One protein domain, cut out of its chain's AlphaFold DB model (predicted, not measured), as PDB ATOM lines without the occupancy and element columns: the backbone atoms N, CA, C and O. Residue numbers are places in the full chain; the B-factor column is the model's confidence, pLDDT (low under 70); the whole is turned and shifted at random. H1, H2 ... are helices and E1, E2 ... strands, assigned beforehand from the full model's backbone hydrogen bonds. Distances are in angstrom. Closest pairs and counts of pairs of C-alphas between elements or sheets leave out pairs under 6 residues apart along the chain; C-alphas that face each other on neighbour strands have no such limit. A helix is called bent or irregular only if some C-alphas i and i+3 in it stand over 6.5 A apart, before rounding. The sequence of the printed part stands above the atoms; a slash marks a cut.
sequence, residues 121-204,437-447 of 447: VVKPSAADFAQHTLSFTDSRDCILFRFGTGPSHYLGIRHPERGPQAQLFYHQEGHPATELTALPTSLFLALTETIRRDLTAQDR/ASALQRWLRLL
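What this domain is: This is residues 121 to 204 and 437 to 447 of the 447 residues of an uncharacterized protein of uncultured bacterium A1Q1_fos_2386 (UniProt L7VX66). A twisted sheet of four antiparallel strands has two helices, H3 and H4, packed across one face near its E1 edge, and the far end of H3 sticks out with residues 196 to 204. H1 lies off the other side of the sheet, and H2 sits at one end of the strands, between E2 and E3. The printed part has 95 residues with four named helices and four named strands, in the order H1 E1 E2 H2 E3 E4 H3 H4; the sheet's order is E1 E2 E3 E4, and the class is mixed, helices and strands. The whole is compact, with a radius of gyration of the C-alphas of 13.2 A and spans of 35 by 33 by 28 A.

Where its parts are: In the sheet, E1 is residues 142 to 147, 16.4 A long, from C-alpha 142 at (56.330, 72.212, 80.204). E2 is residues 153 to 158, 16.5 A, E3 is residues 167 to 172, 16.9 A, and E4 is residues 178 to 180, 6.4 A. H3, the longest helix, is residues 185 to 200, 22.2 A, beginning at C-alpha 185 at (63.580, 91.974, 79.990). H4 is residues 437 to 446, 14.4 A, ending at C-alpha 446 at (43.546, 70.291, 87.768). H1 is residues 126 to 131, 8.7 A, and H2 is residues 160 to 165, 8.2 A.

How they stand to each other: E1 and E2 form a hairpin, with N 145 and O 155 at 2.8 A. E2 and E3 are antiparallel at 163 degrees, with N 156 and O 169 at 2.8 A. E3 and E4 form a hairpin, with N 170 and O 178 at 2.8 A. H3 and H4 lie on the same face of the sheet, in two layers, helices on one face of a sheet. H3 runs across the strands over E1 and E2 at a height of 8.4 A; the closest C-alphas of H3 and E1 are those of Leu 191 and Phe 147, 5.5 A apart. H4 runs across the strands over E1 at a height of 7.5 A; its closest C-alpha to E1 is that of Gln 441, 5.9 A from that of Ile 143. H3 and H4 are apart. H2 only grazes the sheet, and H2 and H4 only just touch, with 3 pairs of C-alphas within 8 A, the closest those of Pro 160 and Ser 438, 4.9 A. H1 is not on the sheet. Every O i to N i+4 pair is within hydrogen-bond range in H1, H3 and H4; H2 has 0 of 2, but 2 of 3 O i to N i+3 pairs, and is irregular, with C-alphas 161 and 164 9.0 A apart.

The domain as a whole: The two C-alphas farthest apart, those of Gln 165 and Gln 202, are 37.2 A apart. Residues 205 to 436 are not printed, and C-alphas 204 and 437 across this cut are 20.3 A apart. Of the links that are printed whole, H1 to E1 is short and the others are tight. The mean pLDDT of the printed part is 82.9; residues 135 to 137, 149 to 151, 202 to 204 and 447 are under 70.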
ATOM      1  N   VAL A 121      49.392  78.033  75.582       85.69
ATOM      2  CA  VAL A 121      49.216  76.903  74.665       85.69
ATOM      3  C   VAL A 121      48.829  75.676  75.484       85.69
ATOM      4  O   VAL A 121      49.617  75.192  76.298       85.69
ATOM      5  N   VAL A 122      47.613  75.167  75.278       81.50
ATOM      6  CA  VAL A 122      47.068  74.028  76.032       81.50
ATOM      7  C   VAL A 122      46.962  72.795  75.154       81.50
ATOM      8  O   VAL A 122      46.496  72.881  74.021       81.50
ATOM      9  N   LYS A 123      47.364  71.640  75.707       75.38
ATOM     10  CA  LYS A 123      47.317  70.322  75.048       75.38
ATOM     11  C   LYS A 123      47.808  70.375  73.583       75.38
ATOM     12  O   LYS A 123      47.091  69.901  72.701       75.38
ATOM     13  N   PRO A 124      48.995  70.956  73.300       78.19
ATOM     14  CA  PRO A 124      49.538  70.924  71.947       78.19
ATOM     15  C   PRO A 124      49.748  69.471  71.514       78.19
ATOM     16  O   PRO A 124      50.086  68.616  72.341       78.19
ATOM     17  N   SER A 125      49.565  69.185  70.222       79.06
ATOM     18  CA  SER A 125      49.962  67.885  69.685       79.06
ATOM     19  C   SER A 125      51.472  67.695  69.872       79.06
ATOM     20  O   SER A 125      52.218  68.669  69.982       79.06
ATOM     21  N   ALA A 126      51.955  66.450  69.904       79.50
ATOM     22  CA  ALA A 126      53.393  66.198  70.040       79.50
ATOM     23  C   ALA A 126      54.206  66.865  68.913       79.50
ATOM     24  O   ALA A 126      55.310  67.344  69.154       79.50
ATOM     25  N   ALA A 127      53.638  66.942  67.702       79.19
ATOM     26  CA  ALA A 127      54.253  67.612  66.563       79.19
ATOM     27  C   ALA A 127      54.312  69.137  66.759       79.19
ATOM     28  O   ALA A 127      55.381  69.719  66.599       79.19
ATOM     29  N   ASP A 128      53.207  69.768  67.170       79.75
ATOM     30  CA  ASP A 128      53.165  71.219  67.417       79.75
ATOM     31  C   ASP A 128      54.067  71.605  68.598       79.75
ATOM     32  O   ASP A 128      54.773  72.609  68.572       79.75
ATOM     33  N   PHE A 129      54.102  70.770  69.636       83.06
ATOM     34  CA  PHE A 129      54.982  70.969  70.781       83.06
ATOM     35  C   PHE A 129      56.462  70.861  70.391       83.06
ATOM     36  O   PHE A 129      57.273  71.696  70.795       83.06
ATOM     37  N   ALA A 130      56.825  69.876  69.563       81.19
ATOM     38  CA  ALA A 130      58.193  69.707  69.075       81.19
ATOM     39  C   ALA A 130      58.662  70.888  68.206       81.19
ATOM     40  O   ALA A 130      59.839  71.236  68.251       81.19
ATOM     41  N   GLN A 131      57.760  71.544  67.465       81.31
ATOM     42  CA  GLN A 131      58.089  72.733  66.664       81.31
ATOM     43  C   GLN A 131      58.501  73.939  67.514       81.31
ATOM     44  O   GLN A 131      59.242  74.798  67.045       81.31
ATOM     45  N   HIS A 132      58.021  74.029  68.754       81.44
ATOM     46  CA  HIS A 132      58.236  75.192  69.617       81.44
ATOM     47  C   HIS A 132      59.251  74.941  70.739       81.44
ATOM     48  O   HIS A 132      59.468  75.819  71.574       81.44
ATOM     49  N   THR A 133      59.861  73.755  70.786       81.06
ATOM     50  CA  THR A 133      60.712  73.297  71.893       81.06
ATOM     51  C   THR A 133      62.049  72.738  71.399       81.06
ATOM     52  O   THR A 133      62.257  72.513  70.210       81.06
ATOM     53  N   LEU A 134      62.980  72.487  72.326       77.94
ATOM     54  CA  LEU A 134      64.306  71.912  72.054       77.94
ATOM     55  C   LEU A 134      64.251  70.373  71.938       77.94
ATOM     56  O   LEU A 134      64.991  69.667  72.619       77.94
ATOM     57  N   SER A 135      63.347  69.851  71.095       68.38
ATOM     58  CA  SER A 135      63.168  68.407  70.829       68.38
ATOM     59  C   SER A 135      62.566  67.576  71.977       68.38
ATOM     60  O   SER A 135      62.818  66.375  72.084       68.38
ATOM     61  N   PHE A 136      61.740  68.183  72.832       67.06
ATOM     62  CA  PHE A 136      61.006  67.452  73.868       67.06
ATOM     63  C   PHE A 136      59.746  66.792  73.295       67.06
ATOM     64  O   PHE A 136      59.051  67.376  72.469       67.06
ATOM     65  N   THR A 137      59.422  65.591  73.774       60.34
ATOM     66  CA  THR A 137      58.197  64.868  73.388       60.34
ATOM     67  C   THR A 137      57.107  64.903  74.458       60.34
ATOM     68  O   THR A 137      55.949  64.645  74.138       60.34
ATOM     69  N   ASP A 138      57.448  65.241  75.708       70.81
ATOM     70  CA  ASP A 138      56.487  65.308  76.811       70.81
ATOM     71  C   ASP A 138      56.132  66.760  77.161       70.81
ATOM     72  O   ASP A 138      56.956  67.526  77.667       70.81
ATOM     73  N   SER A 139      54.880  67.127  76.891       75.88
ATOM     74  CA  SER A 139      54.321  68.440  77.205       75.88
ATOM     75  C   SER A 139      53.899  68.581  78.665       75.88
ATOM     76  O   SER A 139      53.648  69.700  79.106       75.88
ATOM     77  N   ARG A 140      53.843  67.488  79.444       77.12
ATOM     78  CA  ARG A 140      53.353  67.518  80.830       77.12
ATOM     79  C   ARG A 140      54.167  68.477  81.673       77.12
ATOM     80  O   ARG A 140      53.589  69.332  82.339       77.12
ATOM     81  N   ASP A 141      55.489  68.374  81.624       82.31
ATOM     82  CA  ASP A 141      56.405  69.147  82.473       82.31
ATOM     83  C   ASP A 141      56.796  70.504  81.890       82.31
ATOM     84  O   ASP A 141      57.669  71.193  82.423       82.31
ATOM     85  N   CYS A 142      56.101  70.934  80.839       87.19
ATOM     86  CA  CYS A 142      56.330  72.212  80.204       87.19
ATOM     87  C   CYS A 142      55.078  73.090  80.214       87.19
ATOM     88  O   CYS A 142      53.952  72.608  80.143       87.19
ATOM     89  N   ILE A 143      55.288  74.402  80.248       88.25
ATOM     90  CA  ILE A 143      54.276  75.399  79.910       88.25
ATOM     91  C   ILE A 143      54.804  76.275  78.779       88.25
ATOM     92  O   ILE A 143      55.987  76.615  78.755       88.25
ATOM     93  N   LEU A 144      53.934  76.598  77.825       90.00
ATOM     94  CA  LEU A 144      54.252  77.418  76.663       90.00
ATOM     95  C   LEU A 144      53.390  78.678  76.679       90.00
ATOM     96  O   LEU A 144      52.159  78.606  76.708       90.00
ATOM     97  N   PHE A 145      54.061  79.822  76.623       90.44
ATOM     98  CA  PHE A 145      53.454  81.137  76.514       90.44
ATOM     99  C   PHE A 145      53.598  81.651  75.090       90.44
ATOM    100  O   PHE A 145      54.717  81.788  74.607       90.44
ATOM    101  N   ARG A 146      52.486  81.986  74.441       89.81
ATOM    102  CA  ARG A 146      52.448  82.683  73.157       89.81
ATOM    103  C   ARG A 146      52.267  84.183  73.383       89.81
ATOM    104  O   ARG A 146      51.391  84.584  74.144       89.81
ATOM    105  N   PHE A 147      53.062  85.016  72.718       89.12
ATOM    106  CA  PHE A 147      52.987  86.474  72.850       89.12
ATOM    107  C   PHE A 147      53.416  87.210  71.573       89.12
ATOM    108  O   PHE A 147      53.929  86.616  70.626       89.12
ATOM    109  N   GLY A 148      53.202  88.530  71.568       76.69
ATOM    110  CA  GLY A 148      53.543  89.419  70.454       76.69
ATOM    111  C   GLY A 148      52.373  89.710  69.506       76.69
ATOM    112  O   GLY A 148      51.276  89.182  69.657       76.69
ATOM    113  N   THR A 149      52.603  90.617  68.552       65.06
ATOM    114  CA  THR A 149      51.601  91.104  67.580       65.06
ATOM    115  C   THR A 149      51.948  90.778  66.122       65.06
ATOM    116  O   THR A 149      51.296  91.295  65.221       65.06
ATOM    117  N   GLY A 150      53.002  89.990  65.892       62.56
ATOM    118  CA  GLY A 150      53.520  89.603  64.574       62.56
ATOM    119  C   GLY A 150      53.666  88.076  64.463       62.56
ATOM    120  O   GLY A 150      52.758  87.390  64.937       62.56
ATOM    121  N   PRO A 151      54.754  87.523  63.873       62.56
ATOM    122  CA  PRO A 151      54.989  86.074  63.905       62.56
ATOM    123  C   PRO A 151      54.906  85.570  65.347       62.56
ATOM    124  O   PRO A 151      55.320  86.273  66.272       62.56
ATOM    125  N   SER A 152      54.336  84.384  65.557       80.00
ATOM    126  CA  SER A 152      54.046  83.926  66.914       80.00
ATOM    127  C   SER A 152      55.353  83.715  67.685       80.00
ATOM    128  O   SER A 152      56.204  82.914  67.288       80.00
ATOM    129  N   HIS A 153      55.522  84.448  68.788       90.19
ATOM    130  CA  HIS A 153      56.633  84.254  69.712       90.19
ATOM    131  C   HIS A 153      56.201  83.318  70.827       90.19
ATOM    132  O   HIS A 153      55.105  83.454  71.373       90.19
ATOM    133  N   TYR A 154      57.089  82.401  71.187       91.38
ATOM    134  CA  TYR A 154      56.861  81.404  72.214       91.38
ATOM    135  C   TYR A 154      57.968  81.472  73.257       91.38
ATOM    136  O   TYR A 154      59.154  81.448  72.929       91.38
ATOM    137  N   LEU A 155      57.570  81.541  74.522       92.69
ATOM    138  CA  LEU A 155      58.443  81.362  75.672       92.69
ATOM    139  C   LEU A 155      57.980  80.094  76.350       92.69
ATOM    140  O   LEU A 155      56.850  80.017  76.830       92.69
ATOM    141  N   GLY A 156      58.849  79.104  76.387       91.50
ATOM    142  CA  GLY A 156      58.578  77.889  77.111       91.50
ATOM    143  C   GLY A 156      59.418  77.764  78.360       91.50
ATOM    144  O   GLY A 156      60.559  78.229  78.430       91.50
ATOM    145  N   ILE A 157      58.807  77.151  79.365       92.00
ATOM    146  CA  ILE A 157      59.419  76.902  80.660       92.00
ATOM    147  C   ILE A 157      59.187  75.445  81.001       92.00
ATOM    148  O   ILE A 157      58.046  75.007  81.168       92.00
ATOM    149  N   ARG A 158      60.281  74.703  81.118       90.69
ATOM    150  CA  ARG A 158      60.259  73.316  81.560       90.69
ATOM    151  C   ARG A 158      60.642  73.244  83.033       90.69
ATOM    152  O   ARG A 158      61.608  73.884  83.454       90.69
ATOM    153  N   HIS A 159      59.904  72.439  83.789       89.00
ATOM    154  CA  HIS A 159      60.055  72.291  85.236       89.00
ATOM    155  C   HIS A 159      60.015  73.633  85.998       89.00
ATOM    156  O   HIS A 159      60.942  73.931  86.762       89.00
ATOM    157  N   PRO A 160      58.986  74.482  85.789       87.56
ATOM    158  CA  PRO A 160      58.896  75.788  86.449       87.56
ATOM    159  C   PRO A 160      58.926  75.700  87.988       87.56
ATOM    160  O   PRO A 160      59.348  76.644  88.654       87.56
ATOM    161  N   GLU A 161      58.540  74.558  88.567       83.69
ATOM    162  CA  GLU A 161      58.624  74.263  90.002       83.69
ATOM    163  C   GLU A 161      60.058  74.246  90.556       83.69
ATOM    164  O   GLU A 161      60.251  74.440  91.753       83.69
ATOM    165  N   ARG A 162      61.076  74.063  89.703       87.69
ATOM    166  CA  ARG A 162      62.495  74.073  90.107       87.69
ATOM    167  C   ARG A 162      63.064  75.484  90.285       87.69
ATOM    168  O   ARG A 162      64.252  75.643  90.575       87.69
ATOM    169  N   GLY A 163      62.241  76.521  90.108       85.00
ATOM    170  CA  GLY A 163      62.658  77.907  90.287       85.00
ATOM    171  C   GLY A 163      63.845  78.249  89.374       85.00
ATOM    172  O   GLY A 163      63.775  77.954  88.184       85.00
ATOM    173  N   PRO A 164      64.942  78.848  89.877       85.25
ATOM    174  CA  PRO A 164      66.088  79.247  89.048       85.25
ATOM    175  C   PRO A 164      66.745  78.125  88.224       85.25
ATOM    176  O   PRO A 164      67.525  78.425  87.329       85.25
ATOM    177  N   GLN A 165      66.459  76.853  88.526       88.56
ATOM    178  CA  GLN A 165      66.942  75.693  87.767       88.56
ATOM    179  C   GLN A 165      65.987  75.258  86.637       88.56
ATOM    180  O   GLN A 165      66.236  74.247  85.979       88.56
ATOM    181  N   ALA A 166      64.874  75.967  86.434       90.62
ATOM    182  CA  ALA A 166      63.961  75.728  85.322       90.62
ATOM    183  C   ALA A 166      64.653  76.018  83.982       90.62
ATOM    184  O   ALA A 166      65.441  76.957  83.867       90.62
ATOM    185  N   GLN A 167      64.327  75.233  82.955       91.38
ATOM    186  CA  GLN A 167      64.872  75.448  81.614       91.38
ATOM    187  C   GLN A 167      63.965  76.407  80.854       91.38
ATOM    188  O   GLN A 167      62.768  76.151  80.697       91.38
ATOM    189  N   LEU A 168      64.546  77.507  80.386       92.50
ATOM    190  CA  LEU A 168      63.865  78.520  79.594       92.50
ATOM    191  C   LEU A 168      64.229  78.333  78.130       92.50
ATOM    192  O   LEU A 168      65.392  78.120  77.794       92.50
ATOM    193  N   PHE A 169      63.253  78.462  77.245       91.88
ATOM    194  CA  PHE A 169      63.510  78.429  75.816       91.88
ATOM    195  C   PHE A 169      62.615  79.408  75.081       91.88
ATOM    196  O   PHE A 169      61.483  79.681  75.479       91.88
ATOM    197  N   TYR A 170      63.151  79.951  74.001       92.88
ATOM    198  CA  TYR A 170      62.479  80.919  73.165       92.88
ATOM    199  C   TYR A 170      62.444  80.425  71.733       92.88
ATOM    200  O   TYR A 170      63.454  79.986  71.180       92.88
ATOM    201  N   HIS A 171      61.269  80.523  71.135       91.81
ATOM    202  CA  HIS A 171      61.043  80.202  69.742       91.81
ATOM    203  C   HIS A 171      60.306  81.364  69.086       91.81
ATOM    204  O   HIS A 171      59.299  81.856  69.595       91.81
ATOM    205  N   GLN A 172      60.815  81.798  67.942       90.75
ATOM    206  CA  GLN A 172      60.139  82.740  67.070       90.75
ATOM    207  C   GLN A 172      59.814  82.004  65.786       90.75
ATOM    208  O   GLN A 172      60.709  81.423  65.180       90.75
ATOM    209  N   GLU A 173      58.557  82.058  65.364       85.25
ATOM    210  CA  GLU A 173      58.124  81.436  64.118       85.25
ATOM    211  C   GLU A 173      59.059  81.803  62.944       85.25
ATOM    212  O   GLU A 173      59.448  82.963  62.764       85.25
ATOM    213  N   GLY A 174      59.488  80.784  62.192       84.19
ATOM    214  CA  GLY A 174      60.501  80.903  61.135       84.19
ATOM    215  C   GLY A 174      61.961  80.762  61.593       84.19
ATOM    216  O   GLY A 174      62.850  80.755  60.746       84.19
ATOM    217  N   HIS A 175      62.227  80.619  62.895       87.25
ATOM    218  CA  HIS A 175      63.566  80.420  63.462       87.25
ATOM    219  C   HIS A 175      63.582  79.202  64.397       87.25
ATOM    220  O   HIS A 175      62.568  78.904  65.017       87.25
ATOM    221  N   PRO A 176      64.714  78.490  64.542       86.25
ATOM    222  CA  PRO A 176      64.797  77.369  65.474       86.25
ATOM    223  C   PRO A 176      64.620  77.828  66.929       86.25
ATOM    224  O   PRO A 176      65.014  78.936  67.300       86.25
ATOM    225  N   ALA A 177      64.055  76.953  67.764       89.62
ATOM    226  CA  ALA A 177      63.982  77.179  69.202       89.62
ATOM    227  C   ALA A 177      65.394  77.261  69.807       89.62
ATOM    228  O   ALA A 177      66.304  76.536  69.405       89.62
ATOM    229  N   THR A 178      65.569  78.140  70.791       91.12
ATOM    230  CA  THR A 178      66.853  78.399  71.456       91.12
ATOM    231  C   THR A 178      66.699  78.315  72.967       91.12
ATOM    232  O   THR A 178      65.695  78.766  73.518       91.12
ATOM    233  N   GLU A 179      67.685  77.731  73.648       91.62
ATOM    234  CA  GLU A 179      67.742  77.745  75.111       91.62
ATOM    235  C   GLU A 179      68.160  79.133  75.606       91.62
ATOM    236  O   GLU A 179      69.066  79.762  75.056       91.62
ATOM    237  N   LEU A 180      67.501  79.609  76.659       90.06
ATOM    238  CA  LEU A 180      67.820  80.866  77.316       90.06
ATOM    239  C   LEU A 180      68.506  80.589  78.653       90.06
ATOM    240  O   LEU A 180      67.930  79.967  79.542       90.06
ATOM    241  N   THR A 181      69.710  81.131  78.837       87.56
ATOM    242  CA  THR A 181      70.409  81.100  80.133       87.56
ATOM    243  C   THR A 181      69.851  82.121  81.125       87.56
ATOM    244  O   THR A 181      69.996  81.959  82.335       87.56
ATOM    245  N   ALA A 182      69.202  83.174  80.625       87.31
ATOM    246  CA  ALA A 182      68.487  84.164  81.415       87.31
ATOM    247  C   ALA A 182      67.343  84.774  80.593       87.31
ATOM    248  O   ALA A 182      67.423  84.814  79.366       87.31
ATOM    249  N   LEU A 183      66.291  85.270  81.255       88.81
ATOM    250  CA  LEU A 183      65.143  85.876  80.576       88.81
ATOM    251  C   LEU A 183      65.448  87.340  80.198       88.81
ATOM    252  O   LEU A 183      65.616  88.170  81.099       88.81
ATOM    253  N   PRO A 184      65.490  87.697  78.899       90.19
ATOM    254  CA  PRO A 184      65.621  89.089  78.483       90.19
ATOM    255  C   PRO A 184      64.420  89.911  78.954       90.19
ATOM    256  O   PRO A 184      63.269  89.490  78.785       90.19
ATOM    257  N   THR A 185      64.663  91.111  79.488       90.19
ATOM    258  CA  THR A 185      63.580  91.974  79.990       90.19
ATOM    259  C   THR A 185      62.579  92.346  78.891       90.19
ATOM    260  O   THR A 185      61.389  92.485  79.160       90.19
ATOM    261  N   SER A 186      63.019  92.426  77.634       87.00
ATOM    262  CA  SER A 186      62.144  92.667  76.480       87.00
ATOM    263  C   SER A 186      61.095  91.566  76.273       87.00
ATOM    264  O   SER A 186      59.931  91.882  76.032       87.00
ATOM    265  N   LEU A 187      61.465  90.286  76.420       88.50
ATOM    266  CA  LEU A 187      60.517  89.167  76.320       88.50
ATOM    267  C   LEU A 187      59.517  89.193  77.478       88.50
ATOM    268  O   LEU A 187      58.319  89.003  77.274       88.50
ATOM    269  N   PHE A 188      59.998  89.500  78.684       89.62
ATOM    270  CA  PHE A 188      59.146  89.674  79.858       89.62
ATOM    271  C   PHE A 188      58.103  90.790  79.659       89.62
ATOM    272  O   PHE A 188      56.917  90.597  79.939       89.62
ATOM    273  N   LEU A 189      58.519  91.949  79.139       90.50
ATOM    274  CA  LEU A 189      57.626  93.076  78.863       90.50
ATOM    275  C   LEU A 189      56.604  92.741  77.769       90.50
ATOM    276  O   LEU A 189      55.430  93.088  77.905       90.50
ATOM    277  N   ALA A 190      57.019  92.030  76.716       89.75
ATOM    278  CA  ALA A 190      56.122  91.593  75.648       89.75
ATOM    279  C   ALA A 190      55.045  90.620  76.157       89.75
ATOM    280  O   ALA A 190      53.866  90.749  75.811       89.75
ATOM    281  N   LEU A 191      55.423  89.681  77.028       88.88
ATOM    282  CA  LEU A 191      54.468  88.771  77.646       88.88
ATOM    283  C   LEU A 191      53.538  89.497  78.627       88.88
ATOM    284  O   LEU A 191      52.332  89.278  78.593       88.88
ATOM    285  N   THR A 192      54.069  90.407  79.445       89.25
ATOM    286  CA  THR A 192      53.277  91.238  80.369       89.25
ATOM    287  C   THR A 192      52.213  92.048  79.625       89.25
ATOM    288  O   THR A 192      51.052  92.068  80.031       89.25
ATOM    289  N   GLU A 193      52.574  92.675  78.502       89.19
ATOM    290  CA  GLU A 193      51.623  93.386  77.641       89.19
ATOM    291  C   GLU A 193      50.577  92.435  77.040       89.19
ATOM    292  O   GLU A 193      49.406  92.801  76.947       89.19
ATOM    293  N   THR A 194      50.968  91.214  76.669       88.75
ATOM    294  CA  THR A 194      50.042  90.196  76.146       88.75
ATOM    295  C   THR A 194      49.027  89.775  77.213       88.75
ATOM    296  O   THR A 194      47.826  89.795  76.950       88.75
ATOM    297  N   ILE A 195      49.483  89.490  78.438       86.31
ATOM    298  CA  ILE A 195      48.616  89.170  79.584       86.31
ATOM    299  C   ILE A 195      47.671  90.343  79.881       86.31
ATOM    300  O   ILE A 195      46.473  90.138  80.064       86.31
ATOM    301  N   ARG A 196      48.174  91.587  79.875       87.56
ATOM    302  CA  ARG A 196      47.352  92.792  80.073       87.56
ATOM    303  C   ARG A 196      46.251  92.908  79.022       87.56
ATOM    304  O   ARG A 196      45.111  93.205  79.374       87.56
ATOM    305  N   ARG A 197      46.579  92.712  77.741       85.69
ATOM    306  CA  ARG A 197      45.599  92.757  76.646       85.69
ATOM    307  C   ARG A 197      44.524  91.698  76.824       85.69
ATOM    308  O   ARG A 197      43.356  92.043  76.746       85.69
ATOM    309  N   ASP A 198      44.903  90.464  77.136       81.81
ATOM    310  CA  ASP A 198      43.948  89.377  77.382       81.81
ATOM    311  C   ASP A 198      43.031  89.683  78.586       81.81
ATOM    312  O   ASP A 198      41.812  89.541  78.512       81.81
ATOM    313  N   LEU A 199      43.591  90.231  79.671       79.25
ATOM    314  CA  LEU A 199      42.835  90.602  80.870       79.25
ATOM    315  C   LEU A 199      41.845  91.754  80.662       79.25
ATOM    316  O   LEU A 199      40.777  91.746  81.284       79.25
ATOM    317  N   THR A 200      42.213  92.731  79.829       79.50
ATOM    318  CA  THR A 200      41.442  93.961  79.569       79.50
ATOM    319  C   THR A 200      40.544  93.874  78.334       79.50
ATOM    320  O   THR A 200      39.675  94.727  78.164       79.50
ATOM    321  N   ALA A 201      40.718  92.860  77.481       76.75
ATOM    322  CA  ALA A 201      39.893  92.664  76.297       76.75
ATOM    323  C   ALA A 201      38.427  92.413  76.681       76.75
ATOM    324  O   ALA A 201      38.134  91.594  77.556       76.75
ATOM    325  N   GLN A 202      37.513  93.113  76.000       63.28
ATOM    326  CA  GLN A 202      36.069  92.871  76.104       63.28
ATOM    327  C   GLN A 202      35.714  91.508  75.500       63.28
ATOM    328  O   GLN A 202      35.084  90.694  76.170       63.28
ATOM    329  N   ASP A 203      36.230  91.230  74.300       59.88
ATOM    330  CA  ASP A 203      36.168  89.921  73.656       59.88
ATOM    331  C   ASP A 203      37.523  89.236  73.789       59.88
ATOM    332  O   ASP A 203      38.467  89.486  73.034       59.88
ATOM    333  N   ARG A 204      37.644  88.386  74.809       63.84
ATOM    334  CA  ARG A 204      38.853  87.594  75.007       63.84
ATOM    335  C   ARG A 204      38.955  86.590  73.870       63.84
ATOM    336  O   ARG A 204      38.199  85.620  73.830       63.84
ATOM    337  N   ALA A 437      54.299  80.567  86.284       85.00
ATOM    338  CA  ALA A 437      54.330  79.495  85.300       85.00
ATOM    339  C   ALA A 437      54.038  78.122  85.924       85.00
ATOM    340  O   ALA A 437      53.247  77.359  85.375       85.00
ATOM    341  N   SER A 438      54.605  77.843  87.100       82.56
ATOM    342  CA  SER A 438      54.326  76.620  87.858       82.56
ATOM    343  C   SER A 438      52.867  76.555  88.306       82.56
ATOM    344  O   SER A 438      52.215  75.529  88.122       82.56
ATOM    345  N   ALA A 439      52.312  77.656  88.820       77.62
ATOM    346  CA  ALA A 439      50.909  77.723  89.218       77.62
ATOM    347  C   ALA A 439      49.971  77.490  88.025       77.62
ATOM    348  O   ALA A 439      49.110  76.621  88.101       77.62
ATOM    349  N   LEU A 440      50.181  78.190  86.904       81.38
ATOM    350  CA  LEU A 440      49.385  78.031  85.682       81.38
ATOM    351  C   LEU A 440      49.467  76.606  85.123       81.38
ATOM    352  O   LEU A 440      48.446  76.030  84.757       81.38
ATOM    353  N   GLN A 441      50.662  76.012  85.101       82.31
ATOM    354  CA  GLN A 441      50.845  74.626  84.677       82.31
ATOM    355  C   GLN A 441      50.060  73.666  85.576       82.31
ATOM    356  O   GLN A 441      49.397  72.755  85.082       82.31
ATOM    357  N   ARG A 442      50.109  73.873  86.894       78.25
ATOM    358  CA  ARG A 442      49.357  73.067  87.857       78.25
ATOM    359  C   ARG A 442      47.842  73.269  87.718       78.25
ATOM    360  O   ARG A 442      47.115  72.288  87.784       78.25
ATOM    361  N   TRP A 443      47.362  74.490  87.460       79.12
ATOM    362  CA  TRP A 443      45.938  74.764  87.197       79.12
ATOM    363  C   TRP A 443      45.427  74.008  85.978       79.12
ATOM    364  O   TRP A 443      44.371  73.396  86.042       79.12
ATOM    365  N   LEU A 444      46.201  74.010  84.890       77.44
ATOM    366  CA  LEU A 444      45.861  73.298  83.657       77.44
ATOM    367  C   LEU A 444      45.851  71.770  83.812       77.44
ATOM    368  O   LEU A 444      45.335  71.087  82.936       77.44
ATOM    369  N   ARG A 445      46.459  71.230  84.875       75.44
ATOM    370  CA  ARG A 445      46.392  69.800  85.214       75.44
ATOM    371  C   ARG A 445      45.194  69.462  86.108       75.44
ATOM    372  O   ARG A 445      44.790  68.308  86.134       75.44
ATOM    373  N   LEU A 446      44.690  70.441  86.863       70.56
ATOM    374  CA  LEU A 446      43.546  70.291  87.768       70.56
ATOM    375  C   LEU A 446      42.190  70.364  87.056       70.56
ATOM    376  O   LEU A 446      41.204  69.896  87.611       70.56
ATOM    377  N   LEU A 447      42.146  70.985  85.876       67.38
ATOM    378  CA  LEU A 447      40.955  71.180  85.042       67.38
ATOM    379  C   LEU A 447      41.043  70.322  83.778       67.38
ATOM    380  O   LEU A 447      39.977  69.895  83.282       67.38
TER     381      LEU A 447